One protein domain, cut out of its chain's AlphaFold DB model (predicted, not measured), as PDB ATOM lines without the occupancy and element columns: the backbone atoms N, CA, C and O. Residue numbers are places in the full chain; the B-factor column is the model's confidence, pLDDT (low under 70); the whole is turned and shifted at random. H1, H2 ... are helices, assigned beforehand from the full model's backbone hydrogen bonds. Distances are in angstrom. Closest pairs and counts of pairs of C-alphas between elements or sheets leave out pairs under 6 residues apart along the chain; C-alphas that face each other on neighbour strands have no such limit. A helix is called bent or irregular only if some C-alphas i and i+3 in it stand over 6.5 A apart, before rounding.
ATOM      1  N   VAL A   2     203.624 178.901 178.823       74.94
ATOM      2  CA  VAL A   2     202.883 179.975 179.531       74.94
ATOM      3  C   VAL A   2     201.973 179.442 180.649       74.94
ATOM      4  O   VAL A   2     202.009 179.955 181.760       74.94
ATOM      5  N   ALA A   3     201.230 178.357 180.405       77.44
ATOM      6  CA  ALA A   3     200.357 177.760 181.424       77.44
ATOM      7  C   ALA A   3     201.117 177.215 182.652       77.44
ATOM      8  O   ALA A   3     200.646 177.341 183.781       77.44
ATOM      9  N   VAL A   4     202.307 176.635 182.446       76.06
ATOM     10  CA  VAL A   4     203.135 176.089 183.537       76.06
ATOM     11  C   VAL A   4     203.759 177.225 184.343       76.06
ATOM     12  O   VAL A   4     203.660 177.212 185.565       76.06
ATOM     13  N   ALA A   5     204.311 178.240 183.669       74.19
ATOM     14  CA  ALA A   5     204.853 179.433 184.318       74.19
ATOM     15  C   ALA A   5     203.779 180.178 185.130       74.19
ATOM     16  O   ALA A   5     204.001 180.512 186.289       74.19
ATOM     17  N   ALA A   6     202.575 180.345 184.574       78.75
ATOM     18  CA  ALA A   6     201.451 180.958 185.281       78.75
ATOM     19  C   ALA A   6     201.034 180.158 186.527       78.75
ATOM     20  O   ALA A   6     200.828 180.734 187.594       78.75
ATOM     21  N   THR A   7     200.957 178.826 186.418       83.62
ATOM     22  CA  THR A   7     200.610 177.953 187.553       83.62
ATOM     23  C   THR A   7     201.671 178.024 188.648       83.62
ATOM     24  O   THR A   7     201.343 178.120 189.829       83.62
ATOM     25  N   LEU A   8     202.945 178.019 188.255       78.81
ATOM     26  CA  LEU A   8     204.076 178.109 189.164       78.81
ATOM     27  C   LEU A   8     204.094 179.465 189.890       78.81
ATOM     28  O   LEU A   8     204.149 179.493 191.118       78.81
ATOM     29  N   ASN A   9     203.929 180.576 189.167       76.94
ATOM     30  CA  ASN A   9     203.831 181.922 189.747       76.94
ATOM     31  C   ASN A   9     202.658 182.046 190.723       76.94
ATOM     32  O   ASN A   9     202.792 182.646 191.787       76.94
ATOM     33  N   MET A  10     201.519 181.428 190.408       84.50
ATOM     34  CA  MET A  10     200.362 181.414 191.300       84.50
ATOM     35  C   MET A  10     200.633 180.620 192.590       84.50
ATOM     36  O   MET A  10     200.219 181.039 193.672       84.50
ATOM     37  N   GLN A  11     201.375 179.511 192.509       81.50
ATOM     38  CA  GLN A  11     201.813 178.756 193.688       81.50
ATOM     39  C   GLN A  11     202.855 179.522 194.517       81.50
ATOM     40  O   GLN A  11     202.737 179.567 195.745       81.50
ATOM     41  N   PHE A  12     203.826 180.175 193.870       81.19
ATOM     42  CA  PHE A  12     204.794 181.065 194.517       81.19
ATOM     43  C   PHE A  12     204.083 182.198 195.267       81.19
ATOM     44  O   PHE A  12     204.290 182.367 196.470       81.19
ATOM     45  N   ALA A  13     203.177 182.911 194.594       85.44
ATOM     46  CA  ALA A  13     202.407 184.008 195.175       85.44
ATOM     47  C   ALA A  13     201.574 183.553 196.381       85.44
ATOM     48  O   ALA A  13     201.550 184.235 197.406       85.44
ATOM     49  N   LYS A  14     200.941 182.375 196.302       86.94
ATOM     50  CA  LYS A  14     200.178 181.798 197.417       86.94
ATOM     51  C   LYS A  14     201.063 181.517 198.637       86.94
ATOM     52  O   LYS A  14     200.672 181.844 199.756       86.94
ATOM     53  N   THR A  15     202.245 180.936 198.432       88.06
ATOM     54  CA  THR A  15     203.197 180.637 199.518       88.06
ATOM     55  C   THR A  15     203.744 181.918 200.147       88.06
ATOM     56  O   THR A  15     203.812 182.015 201.371       88.06
ATOM     57  N   VAL A  16     204.061 182.934 199.335       87.94
ATOM     58  CA  VAL A  16     204.502 184.248 199.831       87.94
ATOM     59  C   VAL A  16     203.389 184.937 200.618       87.94
ATOM     60  O   VAL A  16     203.646 185.410 201.719       87.94
ATOM     61  N   ALA A  17     202.150 184.944 200.118       90.00
ATOM     62  CA  ALA A  17     201.013 185.537 200.822       90.00
ATOM     63  C   ALA A  17     200.769 184.875 202.189       90.00
ATOM     64  O   ALA A  17     200.576 185.568 203.188       90.00
ATOM     65  N   LEU A  18     200.845 183.541 202.254       89.62
ATOM     66  CA  LEU A  18     200.761 182.795 203.511       89.62
ATOM     67  C   LEU A  18     201.925 183.142 204.453       89.62
ATOM     68  O   LEU A  18     201.708 183.359 205.642       89.62
ATOM     69  N   GLY A  19     203.143 183.258 203.923       89.56
ATOM     70  CA  GLY A  19     204.318 183.671 204.686       89.56
ATOM     71  C   GLY A  19     204.213 185.085 205.254       89.56
ATOM     72  O   GLY A  19     204.549 185.303 206.417       89.56
ATOM     73  N   VAL A  20     203.689 186.033 204.475       89.81
ATOM     74  CA  VAL A  20     203.421 187.404 204.930       89.81
ATOM     75  C   VAL A  20     202.363 187.408 206.031       89.81
ATOM     76  O   VAL A  20     202.574 188.059 207.048       89.81
ATOM     77  N   ALA A  21     201.284 186.630 205.893       90.00
ATOM     78  CA  ALA A  21     200.255 186.520 206.925       90.00
ATOM     79  C   ALA A  21     200.808 185.961 208.251       90.00
ATOM     80  O   ALA A  21     200.517 186.499 209.319       90.00
ATOM     81  N   ILE A  22     201.655 184.924 208.193       88.62
ATOM     82  CA  ILE A  22     202.375 184.405 209.370       88.62
ATOM     83  C   ILE A  22     203.288 185.492 209.952       88.62
ATOM     84  O   ILE A  22     203.294 185.725 211.162       88.62
ATOM     85  N   GLY A  23     204.026 186.193 209.091       87.88
ATOM     86  CA  GLY A  23     204.916 187.286 209.466       87.88
ATOM     87  C   GLY A  23     204.202 188.454 210.145       87.88
ATOM     88  O   GLY A  23     204.720 188.998 211.116       87.88
ATOM     89  N   ASP A  24     202.995 188.814 209.712       87.81
ATOM     90  CA  ASP A  24     202.192 189.877 210.328       87.81
ATOM     91  C   ASP A  24     201.743 189.502 211.749       87.81
ATOM     92  O   ASP A  24     201.771 190.337 212.658       87.81
ATOM     93  N   VAL A  25     201.381 188.234 211.979       88.81
ATOM     94  CA  VAL A  25     201.057 187.718 213.323       88.81
ATOM     95  C   VAL A  25     202.297 187.732 214.224       88.81
ATOM     96  O   VAL A  25     202.226 188.173 215.377       88.81
ATOM     97  N   LEU A  26     203.449 187.316 213.690       85.00
ATOM     98  CA  LEU A  26     204.729 187.364 214.400       85.00
ATOM     99  C   LEU A  26     205.146 188.803 214.719       85.00
ATOM    100  O   LEU A  26     205.565 189.072 215.839       85.00
ATOM    101  N   THR A  27     204.947 189.741 213.792       83.62
ATOM    102  CA  THR A  27     205.285 191.163 213.959       83.62
ATOM    103  C   THR A  27     204.521 191.790 215.121       83.62
ATOM    104  O   THR A  27     205.121 192.468 215.948       83.62
ATOM    105  N   LYS A  28     203.213 191.520 215.253       83.19
ATOM    106  CA  LYS A  28     202.408 192.023 216.385       83.19
ATOM    107  C   LYS A  28     202.953 191.549 217.735       83.19
ATOM    108  O   LYS A  28     202.966 192.308 218.701       83.19
ATOM    109  N   THR A  29     203.427 190.307 217.789       82.12
ATOM    110  CA  THR A  29     204.051 189.735 218.989       82.12
ATOM    111  C   THR A  29     205.443 190.327 219.223       82.12
ATOM    112  O   THR A  29     205.772 190.712 220.343       82.12
ATOM    113  N   ALA A  30     206.237 190.464 218.162       78.69
ATOM    114  CA  ALA A  30     207.599 190.980 218.204       78.69
ATOM    115  C   ALA A  30     207.658 192.459 218.600       78.69
ATOM    116  O   ALA A  30     208.517 192.824 219.390       78.69
ATOM    117  N   ILE A  31     206.731 193.301 218.134       77.56
ATOM    118  CA  ILE A  31     206.644 194.708 218.557       77.56
ATOM    119  C   ILE A  31     206.292 194.780 220.048       77.56
ATOM    120  O   ILE A  31     206.952 195.488 220.800       77.56
ATOM    121  N   LYS A  32     205.325 193.983 220.524       76.38
ATOM    122  CA  LYS A  32     204.910 194.001 221.938       76.38
ATOM    123  C   LYS A  32     206.046 193.667 222.918       76.38
ATOM    124  O   LYS A  32     206.064 194.208 224.020       76.38
ATOM    125  N   PHE A  33     206.967 192.780 222.539       72.19
ATOM    126  CA  PHE A  33     208.095 192.378 223.388       72.19
ATOM    127  C   PHE A  33     209.400 193.123 223.076       72.19
ATOM    128  O   PHE A  33     210.146 193.451 223.992       72.19
ATOM    129  N   GLY A  34     209.684 193.383 221.802       64.56
ATOM    130  CA  GLY A  34     210.962 193.913 221.328       64.56
ATOM    131  C   GLY A  34     211.060 195.436 221.331       64.56
ATOM    132  O   GLY A  34     212.169 195.954 221.428       64.56
ATOM    133  N   HIS A  35     209.937 196.159 221.279       66.94
ATOM    134  CA  HIS A  35     209.945 197.625 221.220       66.94
ATOM    135  C   HIS A  35     210.649 198.226 222.449       66.94
ATOM    136  O   HIS A  35     211.621 198.957 222.296       66.94
ATOM    137  N   ASN A  36     210.307 197.776 223.663       64.81
ATOM    138  CA  ASN A  36     210.938 198.257 224.903       64.81
ATOM    139  C   ASN A  36     212.448 197.961 224.992       64.81
ATOM    140  O   ASN A  36     213.192 198.709 225.624       64.81
ATOM    141  N   THR A  37     212.918 196.861 224.398       68.00
ATOM    142  CA  THR A  37     214.342 196.489 224.428       68.00
ATOM    143  C   THR A  37     215.151 197.276 223.401       68.00
ATOM    144  O   THR A  37     216.292 197.643 223.671       68.00
ATOM    145  N   ILE A  38     214.572 197.550 222.229       65.69
ATOM    146  CA  ILE A  38     215.270 198.233 221.134       65.69
ATOM    147  C   ILE A  38     215.247 199.759 221.338       65.69
ATOM    148  O   ILE A  38     216.259 200.408 221.072       65.69
ATOM    149  N   GLU A  39     214.176 200.331 221.902       65.56
ATOM    150  CA  GLU A  39     214.126 201.756 222.279       65.56
ATOM    151  C   GLU A  39     215.179 202.127 223.338       65.56
ATOM    152  O   GLU A  39     215.761 203.208 223.284       65.56
ATOM    153  N   ALA A  40     215.495 201.217 224.266       65.69
ATOM    154  CA  ALA A  40     216.502 201.454 225.303       65.69
ATOM    155  C   ALA A  40     217.947 201.518 224.767       65.69
ATOM    156  O   ALA A  40     218.828 202.063 225.433       65.69
ATOM    157  N   LEU A  41     218.204 200.954 223.582       68.88
ATOM    158  CA  LEU A  41     219.541 200.833 222.989       68.88
ATOM    159  C   LEU A  41     219.782 201.812 221.830       68.88
ATOM    160  O   LEU A  41     220.933 202.010 221.439       68.88
ATOM    161  N   CYS A  42     218.732 202.413 221.261       61.78
ATOM    162  CA  CYS A  42     218.833 203.204 220.034       61.78
ATOM    163  C   CYS A  42     218.629 204.715 220.282       61.78
ATOM    164  O   CYS A  42     217.789 205.098 221.093       61.78
ATOM    165  N   PRO A  43     219.342 205.620 219.581       62.94
ATOM    166  CA  PRO A  43     219.072 207.059 219.631       62.94
ATOM    167  C   PRO A  43     217.683 207.415 219.065       62.94
ATOM    168  O   PRO A  43     217.170 206.752 218.160       62.94
ATOM    169  N   LYS A  44     217.085 208.515 219.549       63.44
ATOM    170  CA  LYS A  44     215.723 208.980 219.184       63.44
ATOM    171  C   LYS A  44     215.479 209.141 217.674       63.44
ATOM    172  O   LYS A  44     214.351 208.993 217.219       63.44
ATOM    173  N   GLU A  45     216.526 209.383 216.889       64.44
ATOM    174  CA  GLU A  45     216.449 209.577 215.432       64.44
ATOM    175  C   GLU A  45     216.070 208.303 214.656       64.44
ATOM    176  O   GLU A  45     215.429 208.385 213.609       64.44
ATOM    177  N   TYR A  46     216.397 207.117 215.181       66.94
ATOM    178  CA  TYR A  46     216.170 205.842 214.487       66.94
ATOM    179  C   TYR A  46     214.861 205.151 214.857       66.94
ATOM    180  O   TYR A  46     214.495 204.167 214.215       66.94
ATOM    181  N   HIS A  47     214.111 205.685 215.824       68.62
ATOM    182  CA  HIS A  47     212.892 205.047 216.322       68.62
ATOM    183  C   HIS A  47     211.852 204.800 215.216       68.62
ATOM    184  O   HIS A  47     211.192 203.766 215.206       68.62
ATOM    185  N   ARG A  48     211.797 205.668 214.194       69.62
ATOM    186  CA  ARG A  48     210.906 205.495 213.031       69.62
ATOM    187  C   ARG A  48     211.237 204.271 212.167       69.62
ATOM    188  O   ARG A  48     210.358 203.739 211.496       69.62
ATOM    189  N   TRP A  49     212.498 203.846 212.137       78.00
ATOM    190  CA  TRP A  49     212.957 202.726 211.310       78.00
ATOM    191  C   TRP A  49     212.856 201.381 212.031       78.00
ATOM    192  O   TRP A  49     212.851 200.348 211.363       78.00
ATOM    193  N   ILE A  50     212.735 201.386 213.362       71.75
ATOM    194  CA  ILE A  50     212.643 200.171 214.182       71.75
ATOM    195  C   ILE A  50     211.388 199.375 213.816       71.75
ATOM    196  O   ILE A  50     211.492 198.191 213.498       71.75
ATOM    197  N   ASP A  51     210.221 200.020 213.766       74.88
ATOM    198  CA  ASP A  51     208.960 199.332 213.460       74.88
ATOM    199  C   ASP A  51     208.944 198.760 212.033       74.88
ATOM    200  O   ASP A  51     208.480 197.640 211.800       74.88
ATOM    201  N   ILE A  52     209.523 199.496 211.077       81.81
ATOM    202  CA  ILE A  52     209.673 199.043 209.688       81.81
ATOM    203  C   ILE A  52     210.629 197.844 209.630       81.81
ATOM    204  O   ILE A  52     210.312 196.832 209.004       81.81
ATOM    205  N   GLY A  53     211.776 197.925 210.309       82.06
ATOM    206  CA  GLY A  53     212.786 196.870 210.338       82.06
ATOM    207  C   GLY A  53     212.268 195.571 210.955       82.06
ATOM    208  O   GLY A  53     212.406 194.510 210.349       82.06
ATOM    209  N   ILE A  54     211.603 195.652 212.111       80.25
ATOM    210  CA  ILE A  54     210.994 194.487 212.772       80.25
ATOM    211  C   ILE A  54     209.950 193.851 211.853       80.25
ATOM    212  O   ILE A  54     209.965 192.635 211.667       80.25
ATOM    213  N   GLY A  55     209.084 194.659 211.233       80.56
ATOM    214  CA  GLY A  55     208.071 194.160 210.305       80.56
ATOM    215  C   GLY A  55     208.669 193.425 209.106       80.56
ATOM    216  O   GLY A  55     208.203 192.341 208.757       80.56
ATOM    217  N   TYR A  56     209.730 193.962 208.500       86.25
ATOM    218  CA  TYR A  56     210.408 193.298 207.384       86.25
ATOM    219  C   TYR A  56     211.068 191.984 207.803       86.25
ATOM    220  O   TYR A  56     210.837 190.962 207.160       86.25
ATOM    221  N   ILE A  57     211.826 191.978 208.902       85.88
ATOM    222  CA  ILE A  57     212.525 190.776 209.380       85.88
ATOM    223  C   ILE A  57     211.519 189.668 209.707       85.88
ATOM    224  O   ILE A  57     211.687 188.527 209.274       85.88
ATOM    225  N   MET A  58     210.439 190.000 210.416       86.06
ATOM    226  CA  MET A  58     209.410 189.026 210.784       86.06
ATOM    227  C   MET A  58     208.658 188.487 209.564       86.06
ATOM    228  O   MET A  58     208.344 187.296 209.522       86.06
ATOM    229  N   LYS A  59     208.423 189.311 208.535       85.94
ATOM    230  CA  LYS A  59     207.864 188.857 207.252       85.94
ATOM    231  C   LYS A  59     208.802 187.915 206.512       85.94
ATOM    232  O   LYS A  59     208.349 186.876 206.043       85.94
ATOM    233  N   THR A  60     210.098 188.209 206.454       86.50
ATOM    234  CA  THR A  60     211.087 187.315 205.832       86.50
ATOM    235  C   THR A  60     211.179 185.975 206.568       86.50
ATOM    236  O   THR A  60     211.229 184.920 205.929       86.50
ATOM    237  N   ILE A  61     211.121 185.984 207.904       88.94
ATOM    238  CA  ILE A  61     211.046 184.759 208.717       88.94
ATOM    239  C   ILE A  61     209.756 183.988 208.406       88.94
ATOM    240  O   ILE A  61     209.811 182.789 208.140       88.94
ATOM    241  N   GLY A  62     208.607 184.671 208.370       88.69
ATOM    242  CA  GLY A  62     207.318 184.070 208.021       88.69
ATOM    243  C   GLY A  62     207.326 183.417 206.636       88.69
ATOM    244  O   GLY A  62     206.884 182.278 206.485       88.69
ATOM    245  N   ILE A  63     207.915 184.086 205.642       89.12
ATOM    246  CA  ILE A  63     208.122 183.545 204.291       89.12
ATOM    247  C   ILE A  63     209.023 182.305 204.332       89.12
ATOM    248  O   ILE A  63     208.691 181.294 203.719       89.12
ATOM    249  N   THR A  64     210.116 182.324 205.096       87.31
ATOM    250  CA  THR A  64     211.035 181.179 205.223       87.31
ATOM    251  C   THR A  64     210.340 179.948 205.818       87.31
ATOM    252  O   THR A  64     210.503 178.835 205.314       87.31
ATOM    253  N   ILE A  65     209.510 180.144 206.847       88.56
ATOM    254  CA  ILE A  65     208.705 179.079 207.463       88.56
ATOM    255  C   ILE A  65     207.677 178.535 206.466       88.56
ATOM    256  O   ILE A  65     207.536 177.318 206.332       88.56
ATOM    257  N   ALA A  66     206.992 179.412 205.730       89.75
ATOM    258  CA  ALA A  66     206.037 179.010 204.700       89.75
ATOM    259  C   ALA A  66     206.705 178.157 203.607       89.75
ATOM    260  O   ALA A  66     206.176 177.111 203.234       89.75
ATOM    261  N   TRP A  67     207.904 178.544 203.160       86.31
ATOM    262  CA  TRP A  67     208.716 177.769 202.218       86.31
ATOM    263  C   TRP A  67     209.120 176.398 202.748       86.31
ATOM    264  O   TRP A  67     209.195 175.434 201.984       86.31
ATOM    265  N   TYR A  68     209.416 176.302 204.041       86.25
ATOM    266  CA  TYR A  68     209.738 175.030 204.670       86.25
ATOM    267  C   TYR A  68     208.511 174.112 204.732       86.25
ATOM    268  O   TYR A  68     208.579 172.961 204.307       86.25
ATOM    269  N   LEU A  69     207.361 174.635 205.164       87.94
ATOM    270  CA  LEU A  69     206.102 173.885 205.203       87.94
ATOM    271  C   LEU A  69     205.665 173.411 203.814       87.94
ATOM    272  O   LEU A  69     205.271 172.256 203.660       87.94
ATOM    273  N   ALA A  70     205.778 174.270 202.799       87.56
ATOM    274  CA  ALA A  70     205.480 173.905 201.419       87.56
ATOM    275  C   ALA A  70     206.333 172.710 200.959       87.56
ATOM    276  O   ALA A  70     205.799 171.753 200.403       87.56
ATOM    277  N   ARG A  71     207.636 172.710 201.281       85.38
ATOM    278  CA  ARG A  71     208.537 171.584 200.988       85.38
ATOM    279  C   ARG A  71     208.141 170.301 201.715       85.38
ATOM    280  O   ARG A  71     208.133 169.240 201.095       85.38
ATOM    281  N   VAL A  72     207.747 170.390 202.985       87.81
ATOM    282  CA  VAL A  72     207.254 169.227 203.740       87.81
ATOM    283  C   VAL A  72     206.009 168.636 203.070       87.81
ATOM    284  O   VAL A  72     205.960 167.432 202.831       87.81
ATOM    285  N   ILE A  73     205.036 169.458 202.678       88.12
ATOM    286  CA  ILE A  73     203.822 168.974 201.995       88.12
ATOM    287  C   ILE A  73     204.170 168.292 200.661       88.12
ATOM    288  O   ILE A  73     203.669 167.202 200.375       88.12
ATOM    289  N   SER A  74     205.066 168.883 199.866       87.06
ATOM    290  CA  SER A  74     205.540 168.291 198.608       87.06
ATOM    291  C   SER A  74     206.248 166.948 198.818       87.06
ATOM    292  O   SER A  74     206.054 166.018 198.029       87.06
ATOM    293  N   SER A  75     207.020 166.806 199.898       87.31
ATOM    294  CA  SER A  75     207.686 165.541 200.232       87.31
ATOM    295  C   SER A  75     206.708 164.428 200.581       87.31
ATOM    296  O   SER A  75     206.831 163.317 200.073       87.31
ATOM    297  N   VAL A  76     205.668 164.742 201.358       88.12
ATOM    298  CA  VAL A  76     204.602 163.792 201.692       88.12
ATOM    299  C   VAL A  76     203.889 163.327 200.429       88.12
ATOM    300  O   VAL A  76     203.750 162.128 200.200       88.12
ATOM    301  N   HIS A  77     203.494 164.261 199.563       89.44
ATOM    302  CA  HIS A  77     202.788 163.913 198.333       89.44
ATOM    303  C   HIS A  77     203.646 163.065 197.380       89.44
ATOM    304  O   HIS A  77     203.163 162.080 196.818       89.44
ATOM    305  N   SER A  78     204.921 163.422 197.211       89.31
ATOM    306  CA  SER A  78     205.838 162.676 196.342       89.31
ATOM    307  C   SER A  78     206.158 161.281 196.887       89.31
ATOM    308  O   SER A  78     206.155 160.327 196.112       89.31
ATOM    309  N   ALA A  79     206.361 161.137 198.200       89.94
ATOM    310  CA  ALA A  79     206.624 159.851 198.839       89.94
ATOM    311  C   ALA A  79     205.428 158.900 198.732       89.94
ATOM    312  O   ALA A  79     205.609 157.746 198.353       89.94
ATOM    313  N   ILE A  80     204.208 159.389 198.985       91.12
ATOM    314  CA  ILE A  80     202.981 158.595 198.830       91.12
ATOM    315  C   ILE A  80     202.847 158.120 197.383       91.12
ATOM    316  O   ILE A  80     202.690 156.929 197.126       91.12
ATOM    317  N   ARG A  81     202.965 159.038 196.417       90.44
ATOM    318  CA  ARG A  81     202.830 158.700 194.997       90.44
ATOM    319  C   ARG A  81     203.899 157.708 194.533       90.44
ATOM    320  O   ARG A  81     203.576 156.782 193.796       90.44
ATOM    321  N   GLY A  82     205.145 157.888 194.969       89.19
ATOM    322  CA  GLY A  82     206.244 156.972 194.663       89.19
ATOM    323  C   GLY A  82     206.054 155.586 195.282       89.19
ATOM    324  O   GLY A  82     206.327 154.587 194.622       89.19
ATOM    325  N   ALA A  83     205.534 155.515 196.510       91.06
ATOM    326  CA  ALA A  83     205.262 154.254 197.189       91.06
ATOM    327  C   ALA A  83     204.184 153.431 196.471       91.06
ATOM    328  O   ALA A  83     204.414 152.255 196.197       91.06
ATOM    329  N   TYR A  84     203.064 154.052 196.084       89.81
ATOM    330  CA  TYR A  84     202.027 153.371 195.299       89.81
ATOM    331  C   TYR A  84     202.562 152.876 193.950       89.81
ATOM    332  O   TYR A  84     202.366 151.718 193.608       89.81
ATOM    333  N   MET A  85     203.329 153.701 193.226       89.94
ATOM    334  CA  MET A  85     203.947 153.281 191.959       89.94
ATOM    335  C   MET A  85     204.870 152.069 192.121       89.94
ATOM    336  O   MET A  85     204.925 151.211 191.241       89.94
ATOM    337  N   PHE A  86     205.617 152.006 193.225       89.94
ATOM    338  CA  PHE A  86     206.506 150.886 193.507       89.94
ATOM    339  C   PHE A  86     205.722 149.608 193.810       89.94
ATOM    340  O   PHE A  86     206.018 148.568 193.225       89.94
ATOM    341  N   VAL A  87     204.714 149.690 194.680       89.69
ATOM    342  CA  VAL A  87     203.865 148.543 195.029       89.69
ATOM    343  C   VAL A  87     203.131 148.022 193.796       89.69
ATOM    344  O   VAL A  87     203.255 146.841 193.487       89.69
ATOM    345  N   ASP A  88     202.505 148.899 193.008       87.25
ATOM    346  CA  ASP A  88     201.818 148.515 191.768       87.25
ATOM    347  C   ASP A  88     202.762 147.791 190.793       87.25
ATOM    348  O   ASP A  88     202.412 146.765 190.202       87.25
ATOM    349  N   ALA A  89     203.992 148.291 190.633       88.31
ATOM    350  CA  ALA A  89     204.990 147.667 189.770       88.31
ATOM    351  C   ALA A  89     205.411 146.276 190.273       88.31
ATOM    352  O   ALA A  89     205.560 145.351 189.467       88.31
ATOM    353  N   VAL A  90     205.577 146.112 191.588       87.38
ATOM    354  CA  VAL A  90     205.914 144.831 192.223       87.38
ATOM    355  C   VAL A  90     204.766 143.832 192.080       87.38
ATOM    356  O   VAL A  90     205.018 142.676 191.727       87.38
ATOM    357  N   THR A  91     203.517 144.259 192.264       85.19
ATOM    358  CA  THR A  91     202.333 143.405 192.106       85.19
ATOM    359  C   THR A  91     202.195 142.938 190.657       85.19
ATOM    360  O   THR A  91     202.091 141.737 190.399       85.19
ATOM    361  N   ILE A  92     202.328 143.843 189.677       85.19
ATOM    362  CA  ILE A  92     202.321 143.490 188.245       85.19
ATOM    363  C   ILE A  92     203.447 142.501 187.908       85.19
ATOM    364  O   ILE A  92     203.237 141.556 187.140       85.19
ATOM    365  N   TYR A  93     204.646 142.702 188.454       85.81
ATOM    366  CA  TYR A  93     205.781 141.810 188.223       85.81
ATOM    367  C   TYR A  93     205.560 140.417 188.838       85.81
ATOM    368  O   TYR A  93     205.824 139.403 188.190       85.81
ATOM    369  N   SER A  94     204.993 140.359 190.042       83.44
ATOM    370  CA  SER A  94     204.698 139.110 190.759       83.44
ATOM    371  C   SER A  94     203.631 138.273 190.049       83.44
ATOM    372  O   SER A  94     203.784 137.057 189.909       83.44
ATOM    373  N   VAL A  95     202.598 138.924 189.501       83.62
ATOM    374  CA  VAL A  95     201.577 138.272 188.665       83.62
ATOM    375  C   VAL A  95     202.199 137.691 187.392       83.62
ATOM    376  O   VAL A  95     201.899 136.552 187.031       83.62
ATOM    377  N   LYS A  96     203.120 138.413 186.736       84.62
ATOM    378  CA  LYS A  96     203.833 137.916 185.542       84.62
ATOM    379  C   LYS A  96     204.697 136.682 185.819       84.62
ATOM    380  O   LYS A  96     204.871 135.865 184.922       84.62
ATOM    381  N   MET A  97     205.219 136.535 187.037       83.50
ATOM    382  CA  MET A  97     206.010 135.370 187.459       83.50
ATOM    383  C   MET A  97     205.161 134.170 187.913       83.50
ATOM    384  O   MET A  97     205.718 133.131 188.257       83.50
ATOM    385  N   GLY A  98     203.828 134.279 187.895       79.75
ATOM    386  CA  GLY A  98     202.913 133.191 188.256       79.75
ATOM    387  C   GLY A  98     202.524 133.142 189.738       79.75
ATOM    388  O   GLY A  98     201.749 132.272 190.131       79.75
ATOM    389  N   TYR A  99     202.979 134.095 190.561       69.44
ATOM    390  CA  TYR A  99     202.612 134.209 191.979       69.44
ATOM    391  C   TYR A  99     201.369 135.094 192.174       69.44
ATOM    392  O   TYR A  99     201.388 136.082 192.904       69.44
ATOM    393  N   GLY A 100     200.256 134.734 191.525       61.38
ATOM    394  CA  GLY A 100     199.012 135.524 191.530       61.38
ATOM    395  C   GLY A 100     198.271 135.612 192.876       61.38
ATOM    396  O   GLY A 100     197.294 136.350 192.979       61.38
ATOM    397  N   HIS A 101     198.718 134.886 193.908       57.06
ATOM    398  CA  HIS A 101     198.100 134.866 195.245       57.06
ATOM    399  C   HIS A 101     198.484 136.055 196.142       57.06
ATOM    400  O   HIS A 101     197.882 136.227 197.193       57.06
ATOM    401  N   LEU A 102     199.457 136.885 195.749       58.06
ATOM    402  CA  LEU A 102     199.860 138.072 196.522       58.06
ATOM    403  C   LEU A 102     198.989 139.309 196.234       58.06
ATOM    404  O   LEU A 102     199.171 140.343 196.857       58.06
ATOM    405  N   THR A 103     198.013 139.190 195.329       57.53
ATOM    406  CA  THR A 103     197.122 140.273 194.866       57.53
ATOM    407  C   THR A 103     195.994 140.609 195.858       57.53
ATOM    408  O   THR A 103     194.946 141.127 195.470       57.53
ATOM    409  N   GLU A 104     196.137 140.270 197.139       60.88
ATOM    410  CA  GLU A 104     195.180 140.708 198.154       60.88
ATOM    411  C   GLU A 104     195.512 142.152 198.534       60.88
ATOM    412  O   GLU A 104     196.405 142.411 199.338       60.88
ATOM    413  N   GLY A 105     194.782 143.101 197.936       65.44
ATOM    414  CA  GLY A 105     195.052 144.546 198.005       65.44
ATOM    415  C   GLY A 105     195.177 145.156 199.410       65.44
ATOM    416  O   GLY A 105     195.655 146.278 199.540       65.44
ATOM    417  N   TYR A 106     194.813 144.422 200.465       74.94
ATOM    418  CA  TYR A 106     195.048 144.830 201.850       74.94
ATOM    419  C   TYR A 106     196.543 144.896 202.210       74.94
ATOM    420  O   TYR A 106     196.975 145.832 202.884       74.94
ATOM    421  N   TYR A 107     197.348 143.934 201.748       77.50
ATOM    422  CA  TYR A 107     198.787 143.927 202.034       77.50
ATOM    423  C   TYR A 107     199.523 145.000 201.234       77.50
ATOM    424  O   TYR A 107     200.411 145.648 201.783       77.50
ATOM    425  N   ASP A 108     199.100 145.237 199.992       80.81
ATOM    426  CA  ASP A 108     199.656 146.266 199.109       80.81
ATOM    427  C   ASP A 108     199.462 147.673 199.690       80.81
ATOM    428  O   ASP A 108     200.391 148.483 199.684       80.81
ATOM    429  N   GLU A 109     198.298 147.960 200.278       83.25
ATOM    430  CA  GLU A 109     198.018 149.260 200.893       83.25
ATOM    431  C   GLU A 109     198.861 149.509 202.154       83.25
ATOM    432  O   GLU A 109     199.409 150.601 202.337       83.25
ATOM    433  N   ILE A 110     199.043 148.486 202.996       86.25
ATOM    434  CA  ILE A 110     199.918 148.575 204.174       86.25
ATOM    435  C   ILE A 110     201.375 148.767 203.744       86.25
ATOM    436  O   ILE A 110     202.074 149.622 204.297       86.25
ATOM    437  N   LEU A 111     201.841 148.008 202.749       86.62
ATOM    438  CA  LEU A 111     203.198 148.126 202.212       86.62
ATOM    439  C   LEU A 111     203.439 149.511 201.610       86.62
ATOM    440  O   LEU A 111     204.463 150.130 201.905       86.62
ATOM    441  N   ALA A 112     202.481 150.030 200.837       87.38
ATOM    442  CA  ALA A 112     202.536 151.374 200.272       87.38
ATOM    443  C   ALA A 112     202.583 152.435 201.378       87.38
ATOM    444  O   ALA A 112     203.398 153.353 201.312       87.38
ATOM    445  N   GLY A 113     201.779 152.285 202.435       88.69
ATOM    446  CA  GLY A 113     201.804 153.174 203.595       88.69
ATOM    447  C   GLY A 113     203.166 153.187 204.293       88.69
ATOM    448  O   GLY A 113     203.742 154.253 204.510       88.69
ATOM    449  N   LEU A 114     203.727 152.015 204.598       91.62
ATOM    450  CA  LEU A 114     205.044 151.890 205.238       91.62
ATOM    451  C   LEU A 114     206.169 152.455 204.357       91.62
ATOM    452  O   LEU A 114     207.044 153.179 204.843       91.62
ATOM    453  N   LEU A 115     206.132 152.183 203.052       90.62
ATOM    454  CA  LEU A 115     207.078 152.743 202.085       90.62
ATOM    455  C   LEU A 115     206.939 154.266 201.964       90.62
ATOM    456  O   LEU A 115     207.942 154.973 201.885       90.62
ATOM    457  N   ALA A 116     205.720 154.801 202.028       91.06
ATOM    458  CA  ALA A 116     205.497 156.240 202.040       91.06
ATOM    459  C   ALA A 116     206.077 156.880 203.310       91.06
ATOM    460  O   ALA A 116     206.805 157.865 203.213       91.06
ATOM    461  N   PHE A 117     205.831 156.305 204.493       90.88
ATOM    462  CA  PHE A 117     206.389 156.808 205.755       90.88
ATOM    463  C   PHE A 117     207.918 156.803 205.761       90.88
ATOM    464  O   PHE A 117     208.537 157.797 206.144       90.88
ATOM    465  N   THR A 118     208.533 155.711 205.304       90.88
ATOM    466  CA  THR A 118     209.997 155.620 205.198       90.88
ATOM    467  C   THR A 118     210.551 156.618 204.180       90.88
ATOM    468  O   THR A 118     211.549 157.282 204.464       90.88
ATOM    469  N   GLY A 119     209.867 156.815 203.049       86.06
ATOM    470  CA  GLY A 119     210.209 157.828 202.051       86.06
ATOM    471  C   GLY A 119     210.142 159.259 202.593       86.06
ATOM    472  O   GLY A 119     211.070 160.035 202.378       86.06
ATOM    473  N   VAL A 120     209.093 159.611 203.345       88.31
ATOM    474  CA  VAL A 120     208.971 160.930 203.994       88.31
ATOM    475  C   VAL A 120     210.066 161.128 205.036       88.31
ATOM    476  O   VAL A 120     210.720 162.170 205.050       88.31
ATOM    477  N   TYR A 121     210.295 160.124 205.885       89.56
ATOM    478  CA  TYR A 121     211.344 160.178 206.898       89.56
ATOM    479  C   TYR A 121     212.719 160.411 206.265       89.56
ATOM    480  O   TYR A 121     213.459 161.279 206.720       89.56
ATOM    481  N   TRP A 122     213.022 159.702 205.175       85.81
ATOM    482  CA  TRP A 122     214.264 159.870 204.428       85.81
ATOM    483  C   TRP A 122     214.406 161.266 203.811       85.81
ATOM    484  O   TRP A 122     215.481 161.861 203.866       85.81
ATOM    485  N   GLN A 123     213.335 161.821 203.237       85.81
ATOM    486  CA  GLN A 123     213.369 163.161 202.640       85.81
ATOM    487  C   GLN A 123     213.603 164.257 203.690       85.81
ATOM    488  O   GLN A 123     214.375 165.185 203.440       85.81
ATOM    489  N   ILE A 124     212.998 164.120 204.875       85.19
ATOM    490  CA  ILE A 124     213.203 165.048 205.994       85.19
ATOM    491  C   ILE A 124     214.617 164.898 206.571       85.19
ATOM    492  O   ILE A 124     215.290 165.904 206.789       85.19
ATOM    493  N   SER A 125     215.096 163.669 206.789       85.25
ATOM    494  CA  SER A 125     216.426 163.421 207.367       85.25
ATOM    495  C   SER A 125     217.569 163.818 206.430       85.25
ATOM    496  O   SER A 125     218.601 164.299 206.890       85.25
ATOM    497  N   SER A 126     217.364 163.701 205.117       80.88
ATOM    498  CA  SER A 126     218.327 164.125 204.091       80.88
ATOM    499  C   SER A 126     218.303 165.636 203.824       80.88
ATOM    500  O   SER A 126     219.025 166.120 202.953       80.88
ATOM    501  N   GLY A 127     217.451 166.399 204.520       79.31
ATOM    502  CA  GLY A 127     217.326 167.847 204.332       79.31
ATOM    503  C   GLY A 127     216.810 168.246 202.946       79.31
ATOM    504  O   GLY A 127     217.137 169.330 202.467       79.31
TER     505      GLY A 127
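AT A GLANCE: This is residues 2 to 127 of the 157 residues of the protein "Hypothetical protein" of Coccolithus braarudii (UniProt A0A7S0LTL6). One very long helix, H2, makes the length of this rod-shaped model, and a shorter helix packs on it at a slant from each end: H1 crosses it along the half nearer its start, and H3 folds back over a part of the other half. The first residues of H1, 2 to 10, stick out as a free arm, while H1 and H3 stay away from each other. The printed part has 126 residues with three named helices, in the order H1, H2, H3, and no named strand; the class is all helix. The whole is extended, with a radius of gyration of the C-alphas of 24.2 A, and spans 83 by 36 by 21 A.

HOW THE PARTS SIT: H1, residues 2 to 39, comes first, and has a kink of 53 degrees near residue 30. It touches H2, residues 44 to 96, and the closest C-alphas are those of Gly 19 and Ile 63, 3.8 A apart. H2 touches H1 with residues 47 to 70 alone. The two form a helical hairpin at a steep tilt of 43 degrees, opposite ways. H2 has a kink of 30 degrees near residue 51. With residues 72 to 88 alone it touches H3, residues 105 to 125; the closest C-alphas, of Ile 80 and Ala 116, are 4.7 A apart. H2 and H3 are also a helical hairpin, running opposite ways at a shallow tilt of 35.0 degrees, only just short of steep. H1 and H3 are apart. Every O i to N i+4 pair is within hydrogen-bond range in H3, against 32 of 34 in H1 and 45 of 49 in H2.

IN THESE COORDINATES: H1 begins at C-alpha 2, at (202.883, 179.975, 179.531), and is 49.3 A long from first to last C-alpha. It is only just irregular: C-alphas 33 and 36 are 6.7 A apart. H2 begins at C-alpha 44, at (215.723, 208.980, 219.184), and is 79.5 A long; it is irregular, with C-alphas 45 and 48 at 7.3 A. H3 is 30.0 A long and ends at C-alpha 125, at (216.426, 163.421, 207.367).

THE WHOLE: The two C-alphas farthest apart, those of Lys 44 and Gly 98, are 82.9 A from each other. Without residues 2 to 10, which stand free, the body spans 83 by 24 by 21 A. The printed part has no cut. The link from H1 to H2 is tight, with 4 residues, and that from H2 to H3 is short, with 8. The mean pLDDT of the printed part is 81.5; residues 34 to 48 and 99 to 105 are under 70.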